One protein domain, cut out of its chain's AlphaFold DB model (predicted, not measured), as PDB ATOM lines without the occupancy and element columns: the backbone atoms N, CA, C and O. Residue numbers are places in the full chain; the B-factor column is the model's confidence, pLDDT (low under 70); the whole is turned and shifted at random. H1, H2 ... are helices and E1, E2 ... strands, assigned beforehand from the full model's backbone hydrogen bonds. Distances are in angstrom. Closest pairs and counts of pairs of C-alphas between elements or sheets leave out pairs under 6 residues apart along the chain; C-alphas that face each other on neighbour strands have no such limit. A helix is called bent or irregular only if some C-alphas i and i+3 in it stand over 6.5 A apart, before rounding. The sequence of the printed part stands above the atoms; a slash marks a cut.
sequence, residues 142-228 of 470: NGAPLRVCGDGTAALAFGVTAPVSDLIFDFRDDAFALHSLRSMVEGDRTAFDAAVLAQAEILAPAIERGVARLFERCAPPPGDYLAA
ATOM      1  N   ASN A 142       7.886  18.771  85.340       71.56
ATOM      2  CA  ASN A 142       7.876  20.203  85.072       71.56
ATOM      3  C   ASN A 142       6.882  20.943  85.985       71.56
ATOM      4  O   ASN A 142       5.684  20.666  85.969       71.56
ATOM      5  N   GLY A 143       7.390  21.889  86.782       63.38
ATOM      6  CA  GLY A 143       6.613  22.650  87.767       63.38
ATOM      7  C   GLY A 143       6.425  21.960  89.124       63.38
ATOM      8  O   GLY A 143       5.818  22.549  90.015       63.38
ATOM      9  N   ALA A 144       6.958  20.749  89.307       70.75
ATOM     10  CA  ALA A 144       6.909  20.029  90.570       70.75
ATOM     11  C   ALA A 144       8.050  20.477  91.491       70.75
ATOM     12  O   ALA A 144       9.217  20.297  91.128       70.75
ATOM     13  N   PRO A 145       7.771  20.992  92.696       71.50
ATOM     14  CA  PRO A 145       8.817  21.102  93.695       71.50
ATOM     15  C   PRO A 145       9.387  19.727  94.064       71.50
ATOM     16  O   PRO A 145       8.646  18.769  94.321       71.50
ATOM     17  N   LEU A 146      10.717  19.633  94.078       85.69
ATOM     18  CA  LEU A 146      11.462  18.454  94.509       85.69
ATOM     19  C   LEU A 146      12.066  18.726  95.884       85.69
ATOM     20  O   LEU A 146      12.860  19.646  96.048       85.69
ATOM     21  N   ARG A 147      11.728  17.908  96.881       88.88
ATOM     22  CA  ARG A 147      12.267  18.042  98.236       88.88
ATOM     23  C   ARG A 147      13.175  16.865  98.553       88.88
ATOM     24  O   ARG A 147      12.741  15.718  98.491       88.88
ATOM     25  N   VAL A 148      14.429  17.139  98.899       88.25
ATOM     26  CA  VAL A 148      15.378  16.089  99.288       88.25
ATOM     27  C   VAL A 148      15.223  15.782 100.776       88.25
ATOM     28  O   VAL A 148      15.349  16.663 101.627       88.25
ATOM     29  N   CYS A 149      14.917  14.529 101.083       86.06
ATOM     30  CA  CYS A 149      14.804  13.991 102.429       86.06
ATOM     31  C   CYS A 149      16.190  13.601 102.973       86.06
ATOM     32  O   CYS A 149      17.109  13.273 102.222       86.06
ATOM     33  N   GLY A 150      16.337  13.593 104.303       80.00
ATOM     34  CA  GLY A 150      17.608  13.268 104.970       80.00
ATOM     35  C   GLY A 150      18.082  11.818 104.797       80.00
ATOM     36  O   GLY A 150      19.215  11.506 105.146       80.00
ATOM     37  N   ASP A 151      17.240  10.939 104.253       85.12
ATOM     38  CA  ASP A 151      17.552   9.545 103.924       85.12
ATOM     39  C   ASP A 151      18.072   9.358 102.483       85.12
ATOM     40  O   ASP A 151      18.290   8.228 102.046       85.12
ATOM     41  N   GLY A 152      18.271  10.449 101.733       83.81
ATOM     42  CA  GLY A 152      18.734  10.408 100.342       83.81
ATOM     43  C   GLY A 152      17.628  10.135  99.319       83.81
ATOM     44  O   GLY A 152      17.922   9.894  98.143       83.81
ATOM     45  N   THR A 153      16.358  10.184  99.727       89.31
ATOM     46  CA  THR A 153      15.211  10.131  98.813       89.31
ATOM     47  C   THR A 153      14.744  11.532  98.422       89.31
ATOM     48  O   THR A 153      14.828  12.483  99.193       89.31
ATOM     49  N   ALA A 154      14.256  11.684  97.195       86.75
ATOM     50  CA  ALA A 154      13.537  12.861  96.741       86.75
ATOM     51  C   ALA A 154      12.036  12.604  96.871       86.75
ATOM     52  O   ALA A 154      11.511  11.668  96.262       86.75
ATOM     53  N   ALA A 155      11.352  13.449  97.634       84.12
ATOM     54  CA  ALA A 155       9.905  13.559  97.623       84.12
ATOM     55  C   ALA A 155       9.490  14.553  96.534       84.12
ATOM     56  O   ALA A 155       9.888  15.718  96.545       84.12
ATOM     57  N   LEU A 156       8.696  14.080  95.582       80.00
ATOM     58  CA  LEU A 156       8.145  14.885  94.499       80.00
ATOM     59  C   LEU A 156       6.768  15.411  94.917       80.00
ATOM     60  O   LEU A 156       6.025  14.711  95.613       80.00
ATOM     61  N   ALA A 157       6.386  16.595  94.431       63.41
ATOM     62  CA  ALA A 157       5.090  17.245  94.692       63.41
ATOM     63  C   ALA A 157       3.844  16.367  94.438       63.41
ATOM     64  O   ALA A 157       2.743  16.678  94.879       63.41
ATOM     65  N   PHE A 158       4.017  15.236  93.757       66.38
ATOM     66  CA  PHE A 158       2.955  14.341  93.316       66.38
ATOM     67  C   PHE A 158       2.852  13.047  94.139       66.38
ATOM     68  O   PHE A 158       2.281  12.057  93.684       66.38
ATOM     69  N   GLY A 159       3.435  13.025  95.343       68.69
ATOM     70  CA  GLY A 159       3.376  11.876  96.256       68.69
ATOM     71  C   GLY A 159       4.262  10.697  95.843       68.69
ATOM     72  O   GLY A 159       4.161   9.619  96.425       68.69
ATOM     73  N   VAL A 160       5.131  10.894  94.849       76.75
ATOM     74  CA  VAL A 160       6.132   9.914  94.424       76.75
ATOM     75  C   VAL A 160       7.438  10.181  95.156       76.75
ATOM     76  O   VAL A 160       7.894  11.321  95.235       76.75
ATOM     77  N   THR A 161       8.054   9.113  95.651       84.56
ATOM     78  CA  THR A 161       9.401   9.139  96.221       84.56
ATOM     79  C   THR A 161      10.345   8.312  95.362       84.56
ATOM     80  O   THR A 161       9.994   7.202  94.955       84.56
ATOM     81  N   ALA A 162      11.551   8.814  95.119       86.00
ATOM     82  CA  ALA A 162      12.603   8.076  94.423       86.00
ATOM     83  C   ALA A 162      13.973   8.365  95.051       86.00
ATOM     84  O   ALA A 162      14.170   9.469  95.557       86.00
ATOM     85  N   PRO A 163      14.937   7.427  95.026       90.44
ATOM     86  CA  PRO A 163      16.309   7.736  95.421       90.44
ATOM     87  C   PRO A 163      16.867   8.886  94.570       90.44
ATOM     88  O   PRO A 163      16.718   8.884  93.346       90.44
ATOM     89  N   VAL A 164      17.525   9.865  95.198       91.31
ATOM     90  CA  VAL A 164      18.129  11.001  94.472       91.31
ATOM     91  C   VAL A 164      19.173  10.503  93.468       91.31
ATOM     92  O   VAL A 164      19.247  11.005  92.349       91.31
ATOM     93  N   SER A 165      19.938   9.470  93.837       90.62
ATOM     94  CA  SER A 165      20.948   8.855  92.973       90.62
ATOM     95  C   SER A 165      20.363   8.315  91.670       90.62
ATOM     96  O   SER A 165      20.924   8.553  90.604       90.62
ATOM     97  N   ASP A 166      19.221   7.634  91.762       90.38
ATOM     98  CA  ASP A 166      18.495   7.049  90.636       90.38
ATOM     99  C   ASP A 166      17.975   8.125  89.689       90.38
ATOM    100  O   ASP A 166      18.108   7.999  88.474       90.38
ATOM    101  N   LEU A 167      17.406   9.196  90.254       89.50
ATOM    102  CA  LEU A 167      16.945  10.343  89.481       89.50
ATOM    103  C   LEU A 167      18.106  10.977  88.716       89.50
ATOM    104  O   LEU A 167      18.000  11.167  87.512       89.50
ATOM    105  N   ILE A 168      19.228  11.253  89.382       92.94
ATOM    106  CA  ILE A 168      20.425  11.819  88.740       92.94
ATOM    107  C   ILE A 168      20.933  10.902  87.619       92.94
ATOM    108  O   ILE A 168      21.252  11.377  86.528       92.94
ATOM    109  N   PHE A 169      20.967   9.591  87.860       90.88
ATOM    110  CA  PHE A 169      21.436   8.606  86.889       90.88
ATOM    111  C   PHE A 169      20.556   8.536  85.632       90.88
ATOM    112  O   PHE A 169      21.075   8.287  84.538       90.88
ATOM    113  N   ASP A 170      19.251   8.794  85.759       90.69
ATOM    114  CA  ASP A 170      18.334   8.886  84.618       90.69
ATOM    115  C   ASP A 170      18.669  10.082  83.703       90.69
ATOM    116  O   ASP A 170      18.367  10.032  82.514       90.69
ATOM    117  N   PHE A 171      19.347  11.119  84.212       91.06
ATOM    118  CA  PHE A 171      19.781  12.305  83.456       91.06
ATOM    119  C   PHE A 171      21.267  12.296  83.068       91.06
ATOM    120  O   PHE A 171      21.774  13.301  82.571       91.06
ATOM    121  N   ARG A 172      21.979  11.177  83.258       91.44
ATOM    122  CA  ARG A 172      23.447  11.117  83.102       91.44
ATOM    123  C   ARG A 172      23.987  11.566  81.743       91.44
ATOM    124  O   ARG A 172      25.131  11.993  81.661       91.44
ATOM    125  N   ASP A 173      23.171  11.476  80.694       90.56
ATOM    126  CA  ASP A 173      23.549  11.829  79.324       90.56
ATOM    127  C   ASP A 173      23.070  13.233  78.894       90.56
ATOM    128  O   ASP A 173      23.476  13.719  77.833       90.56
ATOM    129  N   ASP A 174      22.256  13.918  79.712       90.75
ATOM    130  CA  ASP A 174      21.722  15.262  79.442       90.75
ATOM    131  C   ASP A 174      21.931  16.208  80.635       90.75
ATOM    132  O   ASP A 174      21.094  16.351  81.530       90.75
ATOM    133  N   ALA A 175      23.053  16.926  80.607       91.94
ATOM    134  CA  ALA A 175      23.423  17.862  81.660       91.94
ATOM    135  C   ALA A 175      22.481  19.074  81.791       91.94
ATOM    136  O   ALA A 175      22.364  19.643  82.876       91.94
ATOM    137  N   PHE A 176      21.771  19.468  80.728       91.50
ATOM    138  CA  PHE A 176      20.792  20.559  80.814       91.50
ATOM    139  C   PHE A 176      19.519  20.107  81.519       91.50
ATOM    140  O   PHE A 176      18.943  20.857  82.311       91.50
ATOM    141  N   ALA A 177      19.082  18.878  81.250       89.94
ATOM    142  CA  ALA A 177      17.971  18.283  81.972       89.94
ATOM    143  C   ALA A 177      18.340  18.043  83.447       89.94
ATOM    144  O   ALA A 177      17.548  18.377  84.324       89.94
ATOM    145  N   LEU A 178      19.576  17.613  83.734       92.50
ATOM    146  CA  LEU A 178      20.092  17.528  85.106       92.50
ATOM    147  C   LEU A 178      20.129  18.899  85.806       92.50
ATOM    148  O   LEU A 178      19.722  19.014  86.960       92.50
ATOM    149  N   HIS A 179      20.558  19.960  85.114       93.00
ATOM    150  CA  HIS A 179      20.518  21.329  85.644       93.00
ATOM    151  C   HIS A 179      19.081  21.778  85.946       93.00
ATOM    152  O   HIS A 179      18.807  22.414  86.966       93.00
ATOM    153  N   SER A 180      18.148  21.442  85.057       90.69
ATOM    154  CA  SER A 180      16.728  21.751  85.229       90.69
ATOM    155  C   SER A 180      16.154  21.009  86.438       90.69
ATOM    156  O   SER A 180      15.499  21.635  87.265       90.69
ATOM    157  N   LEU A 181      16.494  19.726  86.610       90.38
ATOM    158  CA  LEU A 181      16.143  18.946  87.799       90.38
ATOM    159  C   LEU A 181      16.697  19.588  89.077       90.38
ATOM    160  O   LEU A 181      15.959  19.779  90.039       90.38
ATOM    161  N   ARG A 182      17.976  19.981  89.079       92.00
ATOM    162  CA  ARG A 182      18.602  20.685  90.209       92.00
ATOM    163  C   ARG A 182      17.859  21.980  90.557       92.00
ATOM    164  O   ARG A 182      17.724  22.328  91.726       92.00
ATOM    165  N   SER A 183      17.373  22.695  89.545       89.50
ATOM    166  CA  SER A 183      16.642  23.957  89.719       89.50
ATOM    167  C   SER A 183      15.251  23.765  90.340       89.50
ATOM    168  O   SER A 183      14.743  24.697  90.958       89.50
ATOM    169  N   MET A 184      14.669  22.564  90.228       88.44
ATOM    170  CA  MET A 184      13.398  22.182  90.861       88.44
ATOM    171  C   MET A 184      13.543  21.824  92.351       88.44
ATOM    172  O   MET A 184      12.531  21.682  93.036       88.44
ATOM    173  N   VAL A 185      14.773  21.673  92.868       90.94
ATOM    174  CA  VAL A 185      15.017  21.379  94.289       90.94
ATOM    175  C   VAL A 185      14.608  22.577  95.150       90.94
ATOM    176  O   VAL A 185      15.170  23.670  95.014       90.94
ATOM    177  N   GLU A 186      13.658  22.361  96.059       89.19
ATOM    178  CA  GLU A 186      13.213  23.348  97.039       89.19
ATOM    179  C   GLU A 186      14.215  23.517  98.181       89.19
ATOM    180  O   GLU A 186      14.675  22.548  98.786       89.19
ATOM    181  N   GLY A 187      14.463  24.772  98.556       86.94
ATOM    182  CA  GLY A 187      15.280  25.098  99.719       86.94
ATOM    183  C   GLY A 187      16.753  24.743  99.521       86.94
ATOM    184  O   GLY A 187      17.375  25.172  98.549       86.94
ATOM    185  N   ASP A 188      17.320  24.020 100.489       87.69
ATOM    186  CA  ASP A 188      18.734  23.657 100.482       87.69
ATOM    187  C   ASP A 188      19.033  22.534  99.473       87.69
ATOM    188  O   ASP A 188      18.395  21.481  99.465       87.69
ATOM    189  N   ARG A 189      20.044  22.768  98.634       91.12
ATOM    190  CA  ARG A 189      20.472  21.879  97.547       91.12
ATOM    191  C   ARG A 189      21.700  21.046  97.903       91.12
ATOM    192  O   ARG A 189      22.087  20.196  97.107       91.12
ATOM    193  N   THR A 190      22.294  21.240  99.081       90.62
ATOM    194  CA  THR A 190      23.538  20.567  99.502       90.62
ATOM    195  C   THR A 190      23.489  19.046  99.348       90.62
ATOM    196  O   THR A 190      24.415  18.454  98.797       90.62
ATOM    197  N   ALA A 191      22.397  18.404  99.769       90.12
ATOM    198  CA  ALA A 191      22.230  16.956  99.654       90.12
ATOM    199  C   ALA A 191      22.119  16.482  98.192       90.12
ATOM    200  O   ALA A 191      22.650  15.428  97.840       90.12
ATOM    201  N   PHE A 192      21.465  17.268  97.329       92.94
ATOM    202  CA  PHE A 192      21.391  16.981  95.896       92.94
ATOM    203  C   PHE A 192      22.770  17.118  95.239       92.94
ATOM    204  O   PHE A 192      23.211  16.216  94.530       92.94
ATOM    205  N   ASP A 193      23.475  18.214  95.523       93.25
ATOM    206  CA  ASP A 193      24.799  18.499  94.965       93.25
ATOM    207  C   ASP A 193      25.834  17.453  95.417       93.25
ATOM    208  O   ASP A 193      26.639  16.984  94.611       93.25
ATOM    209  N   ALA A 194      25.754  16.981  96.667       91.88
ATOM    210  CA  ALA A 194      26.570  15.872  97.159       91.88
ATOM    211  C   ALA A 194      26.293  14.555  96.407       91.88
ATOM    212  O   ALA A 194      27.225  13.806  96.109       91.88
ATOM    213  N   ALA A 195      25.033  14.274  96.059       92.88
ATOM    214  CA  ALA A 195      24.668  13.092  95.279       92.88
ATOM    215  C   ALA A 195      25.122  13.185  93.810       92.88
ATOM    216  O   ALA A 195      25.493  12.167  93.221       92.88
ATOM    217  N   VAL A 196      25.132  14.391  93.228       94.75
ATOM    218  CA  VAL A 196      25.735  14.655  91.910       94.75
ATOM    219  C   VAL A 196      27.240  14.398  91.967       94.75
ATOM    220  O   VAL A 196      27.771  13.673  91.126       94.75
ATOM    221  N   LEU A 197      27.921  14.925  92.989       94.50
ATOM    222  CA  LEU A 197      29.359  14.741  93.179       94.50
ATOM    223  C   LEU A 197      29.738  13.265  93.385       94.50
ATOM    224  O   LEU A 197      30.725  12.801  92.819       94.50
ATOM    225  N   ALA A 198      28.927  12.497  94.116       94.44
ATOM    226  CA  ALA A 198      29.136  11.058  94.297       94.44
ATOM    227  C   ALA A 198      29.092  10.259  92.977       94.44
ATOM    228  O   ALA A 198      29.610   9.146  92.917       94.44
ATOM    229  N   GLN A 199      28.497  10.820  91.919       95.12
ATOM    230  CA  GLN A 199      28.421  10.233  90.577       95.12
ATOM    231  C   GLN A 199      29.257  11.003  89.540       95.12
ATOM    232  O   GLN A 199      29.067  10.816  88.336       95.12
ATOM    233  N   ALA A 200      30.190  11.857  89.979       93.88
ATOM    234  CA  ALA A 200      30.939  12.767  89.113       93.88
ATOM    235  C   ALA A 200      31.594  12.069  87.912       93.88
ATOM    236  O   ALA A 200      31.492  12.571  86.797       93.88
ATOM    237  N   GLU A 201      32.200  10.893  88.102       93.06
ATOM    238  CA  GLU A 201      32.863  10.149  87.018       93.06
ATOM    239  C   GLU A 201      31.908   9.778  85.873       93.06
ATOM    240  O   GLU A 201      32.287   9.819  84.703       93.06
ATOM    241  N   ILE A 202      30.655   9.453  86.201       94.19
ATOM    242  CA  ILE A 202      29.625   9.067  85.229       94.19
ATOM    243  C   ILE A 202      29.064  10.311  84.528       94.19
ATOM    244  O   ILE A 202      28.814  10.287  83.324       94.19
ATOM    245  N   LEU A 203      28.870  11.401  85.276       94.31
ATOM    246  CA  LEU A 203      28.206  12.615  84.793       94.31
ATOM    247  C   LEU A 203      29.150  13.563  84.037       94.31
ATOM    248  O   LEU A 203      28.706  14.288  83.142       94.31
ATOM    249  N   ALA A 204      30.444  13.560  84.371       92.75
ATOM    250  CA  ALA A 204      31.427  14.507  83.847       92.75
ATOM    251  C   ALA A 204      31.436  14.601  82.311       92.75
ATOM    252  O   ALA A 204      31.364  15.722  81.806       92.75
ATOM    253  N   PRO A 205      31.416  13.498  81.530       92.00
ATOM    254  CA  PRO A 205      31.425  13.598  80.072       92.00
ATOM    255  C   PRO A 205      30.224  14.366  79.504       92.00
ATOM    256  O   PRO A 205      30.368  15.114  78.535       92.00
ATOM    257  N   ALA A 206      29.027  14.183  80.069       92.62
ATOM    258  CA  ALA A 206      27.833  14.895  79.619       92.62
ATOM    259  C   ALA A 206      27.854  16.362  80.055       92.62
ATOM    260  O   ALA A 206      27.512  17.238  79.257       92.62
ATOM    261  N   ILE A 207      28.308  16.633  81.282       94.38
ATOM    262  CA  ILE A 207      28.425  17.988  81.825       94.38
ATOM    263  C   ILE A 207      29.457  18.809  81.036       94.38
ATOM    264  O   ILE A 207      29.170  19.947  80.657       94.38
ATOM    265  N   GLU A 208      30.610  18.229  80.701       92.00
ATOM    266  CA  GLU A 208      31.639  18.859  79.863       92.00
ATOM    267  C   GLU A 208      31.114  19.158  78.450       92.00
ATOM    268  O   GLU A 208      31.274  20.271  77.944       92.00
ATOM    269  N   ARG A 209      30.409  18.204  77.819       91.12
ATOM    270  CA  ARG A 209      29.738  18.450  76.527       91.12
ATOM    271  C   ARG A 209      28.705  19.570  76.625       91.12
ATOM    272  O   ARG A 209      28.559  20.341  75.677       91.12
ATOM    273  N   GLY A 210      28.000  19.676  77.750       91.62
ATOM    274  CA  GLY A 210      27.031  20.740  77.995       91.62
ATOM    275  C   GLY A 210      27.653  22.138  77.944       91.62
ATOM    276  O   GLY A 210      27.050  23.025  77.344       91.62
ATOM    277  N   VAL A 211      28.894  22.319  78.421       91.12
ATOM    278  CA  VAL A 211      29.615  23.608  78.319       91.12
ATOM    279  C   VAL A 211      29.724  24.065  76.863       91.12
ATOM    280  O   VAL A 211      29.401  25.206  76.535       91.12
ATOM    281  N   ALA A 212      30.122  23.166  75.961       86.38
ATOM    282  CA  ALA A 212      30.238  23.483  74.537       86.38
ATOM    283  C   ALA A 212      28.880  23.809  73.887       86.38
ATOM    284  O   ALA A 212      28.832  24.584  72.930       86.38
ATOM    285  N   ARG A 213      27.795  23.223  74.410       88.81
ATOM    286  CA  ARG A 213      26.419  23.372  73.916       88.81
ATOM    287  C   ARG A 213      25.669  24.568  74.510       88.81
ATOM    288  O   ARG A 213      24.588  24.888  74.018       88.81
ATOM    289  N   LEU A 214      26.223  25.274  75.503       88.62
ATOM    290  CA  LEU A 214      25.633  26.524  76.016       88.62
ATOM    291  C   LEU A 214      25.438  27.555  74.891       88.62
ATOM    292  O   LEU A 214      24.437  28.265  74.861       88.62
ATOM    293  N   PHE A 215      26.344  27.559  73.910       82.25
ATOM    294  CA  PHE A 215      26.282  28.400  72.710       82.25
ATOM    295  C   PHE A 215      25.186  28.014  71.705       82.25
ATOM    296  O   PHE A 215      24.950  28.760  70.755       82.25
ATOM    297  N   GLU A 216      24.580  26.835  71.862       84.06
ATOM    298  CA  GLU A 216      23.486  26.337  71.021       84.06
ATOM    299  C   GLU A 216      22.135  26.561  71.702       84.06
ATOM    300  O   GLU A 216      21.171  26.955  71.054       84.06
ATOM    301  N   ARG A 217      22.051  26.296  73.014       77.38
ATOM    302  CA  ARG A 217      20.791  26.364  73.768       77.38
ATOM    303  C   ARG A 217      20.479  27.723  74.374       77.38
ATOM    304  O   ARG A 217      19.315  27.965  74.670       77.38
ATOM    305  N   CYS A 218      21.482  28.576  74.579       72.88
ATOM    306  CA  CYS A 218      21.356  29.911  75.176       72.88
ATOM    307  C   CYS A 218      20.752  29.970  76.598       72.88
ATOM    308  O   CYS A 218      20.604  31.051  77.156       72.88
ATOM    309  N   ALA A 219      20.420  28.822  77.191       79.50
ATOM    310  CA  ALA A 219      19.910  28.679  78.542       79.50
ATOM    311  C   ALA A 219      20.383  27.335  79.134       79.50
ATOM    312  O   ALA A 219      20.420  26.330  78.410       79.50
ATOM    313  N   PRO A 220      20.706  27.281  80.438       87.88
ATOM    314  CA  PRO A 220      20.774  28.407  81.381       87.88
ATOM    315  C   PRO A 220      21.948  29.364  81.067       87.88
ATOM    316  O   PRO A 220      22.793  29.028  80.231       87.88
ATOM    317  N   PRO A 221      22.019  30.543  81.718       89.38
ATOM    318  CA  PRO A 221      23.192  31.409  81.646       89.38
ATOM    319  C   PRO A 221      24.484  30.638  81.960       89.38
ATOM    320  O   PRO A 221      24.479  29.737  82.810       89.38
ATOM    321  N   PRO A 222      25.617  30.975  81.318       90.88
ATOM    322  CA  PRO A 222      26.854  30.211  81.467       90.88
ATOM    323  C   PRO A 222      27.362  30.187  82.912       90.88
ATOM    324  O   PRO A 222      27.830  29.151  83.378       90.88
ATOM    325  N   GLY A 223      27.226  31.300  83.641       91.44
ATOM    326  CA  GLY A 223      27.602  31.377  85.054       91.44
ATOM    327  C   GLY A 223      26.806  30.408  85.930       91.44
ATOM    328  O   GLY A 223      27.398  29.701  86.742       91.44
ATOM    329  N   ASP A 224      25.494  30.313  85.712       92.44
ATOM    330  CA  ASP A 224      24.610  29.430  86.480       92.44
ATOM    331  C   ASP A 224      24.939  27.957  86.229       92.44
ATOM    332  O   ASP A 224      25.044  27.171  87.172       92.44
ATOM    333  N   TYR A 225      25.186  27.597  84.965       94.19
ATOM    334  CA  TYR A 225      25.585  26.242  84.589       94.19
ATOM    335  C   TYR A 225      26.908  25.827  85.244       94.19
ATOM    336  O   TYR A 225      26.999  24.759  85.851       94.19
ATOM    337  N   LEU A 226      27.940  26.671  85.130       93.94
ATOM    338  CA  LEU A 226      29.261  26.376  85.689       93.94
ATOM    339  C   LEU A 226      29.227  26.340  87.218       93.94
ATOM    340  O   LEU A 226      29.867  25.483  87.820       93.94
ATOM    341  N   ALA A 227      28.452  27.222  87.854       91.62
ATOM    342  CA  ALA A 227      28.275  27.215  89.302       91.62
ATOM    343  C   ALA A 227      27.559  25.946  89.786       91.62
ATOM    344  O   ALA A 227      27.954  25.376  90.800       91.62
ATOM    345  N   ALA A 228      26.542  25.479  89.055       92.12
ATOM    346  CA  ALA A 228      25.789  24.275  89.396       92.12
ATOM    347  C   ALA A 228      26.634  22.993  89.363       92.12
ATOM    348  O   ALA A 228      26.361  22.072  90.126       92.12
TER     349      ALA A 228
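This is residues 142 to 228 of the 470 residues of an uncharacterized protein of Methylorubrum rhodesianum (UniProt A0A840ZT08). A small three-stranded sheet, E1 E2 E3, stands at one end, and at the other end the long kinked helix H4 runs on to H5, which folds back beside it. Between these ends lie the short helices H1, H2 and H3, with H2 nearest the middle. The printed part has 87 residues, with three named strands followed by five named helices; the antiparallel sheet, order E1 E2 E3, is a meander, each strand the antiparallel neighbour of the one before, and the class is mostly helix. The whole is compact, with a radius of gyration of the C-alphas of 12.7 A and spans of 36 by 27 by 19 A.

E1 is residues 146 to 148, from C-alpha 146 at (11.462, 18.454, 94.509), E2 153 to 156 and E3 161 to 163. H1 is residues 164 to 170, H2 175 to 183, 12.2 A long, and H3 190 to 197. H4, residues 200 to 217, is 22.9 A long; it is irregular, with C-alphas 202 and 205 7.1 A apart, and has a kink of 42 degrees near residue 211. H5, residues 222 to 228, ends at C-alpha 228 at (25.789, 24.275, 89.396).

In the hairpin E1 and E2, N 147 and O 155 are 2.9 A apart; in the hairpin E2 and E3, N 154 and O 162 are 2.8 A apart, both within hydrogen-bond range. H1 is on the sheet, over E3, at a height of 7.9 A, and stands up from it at 45 degrees. H3 only grazes the sheet. H1 and H3 touch, closest at C-alphas 165 and 195, 6.1 A, at a steep tilt of 41 degrees. H2 touches H4, about perpendicular at 84 degrees, closest at C-alphas 175 and 207, 5.0 A, with H4's residues 203 to 210 alone. H4 and H5 form a helical hairpin, closest at C-alphas 214 and 222, 6.7 A. Every O i to N i+4 pair is within hydrogen-bond range in H1, H2, H3 and H5; in H4, 9 of 14 are.

The C-alphas farthest apart are those of Asp 151 and Phe 215, 37.5 A. The printed part has no cut, and no link is long. Mean pLDDT of the printed part is 87.8; residues 143 and 157 to 159 are under 70.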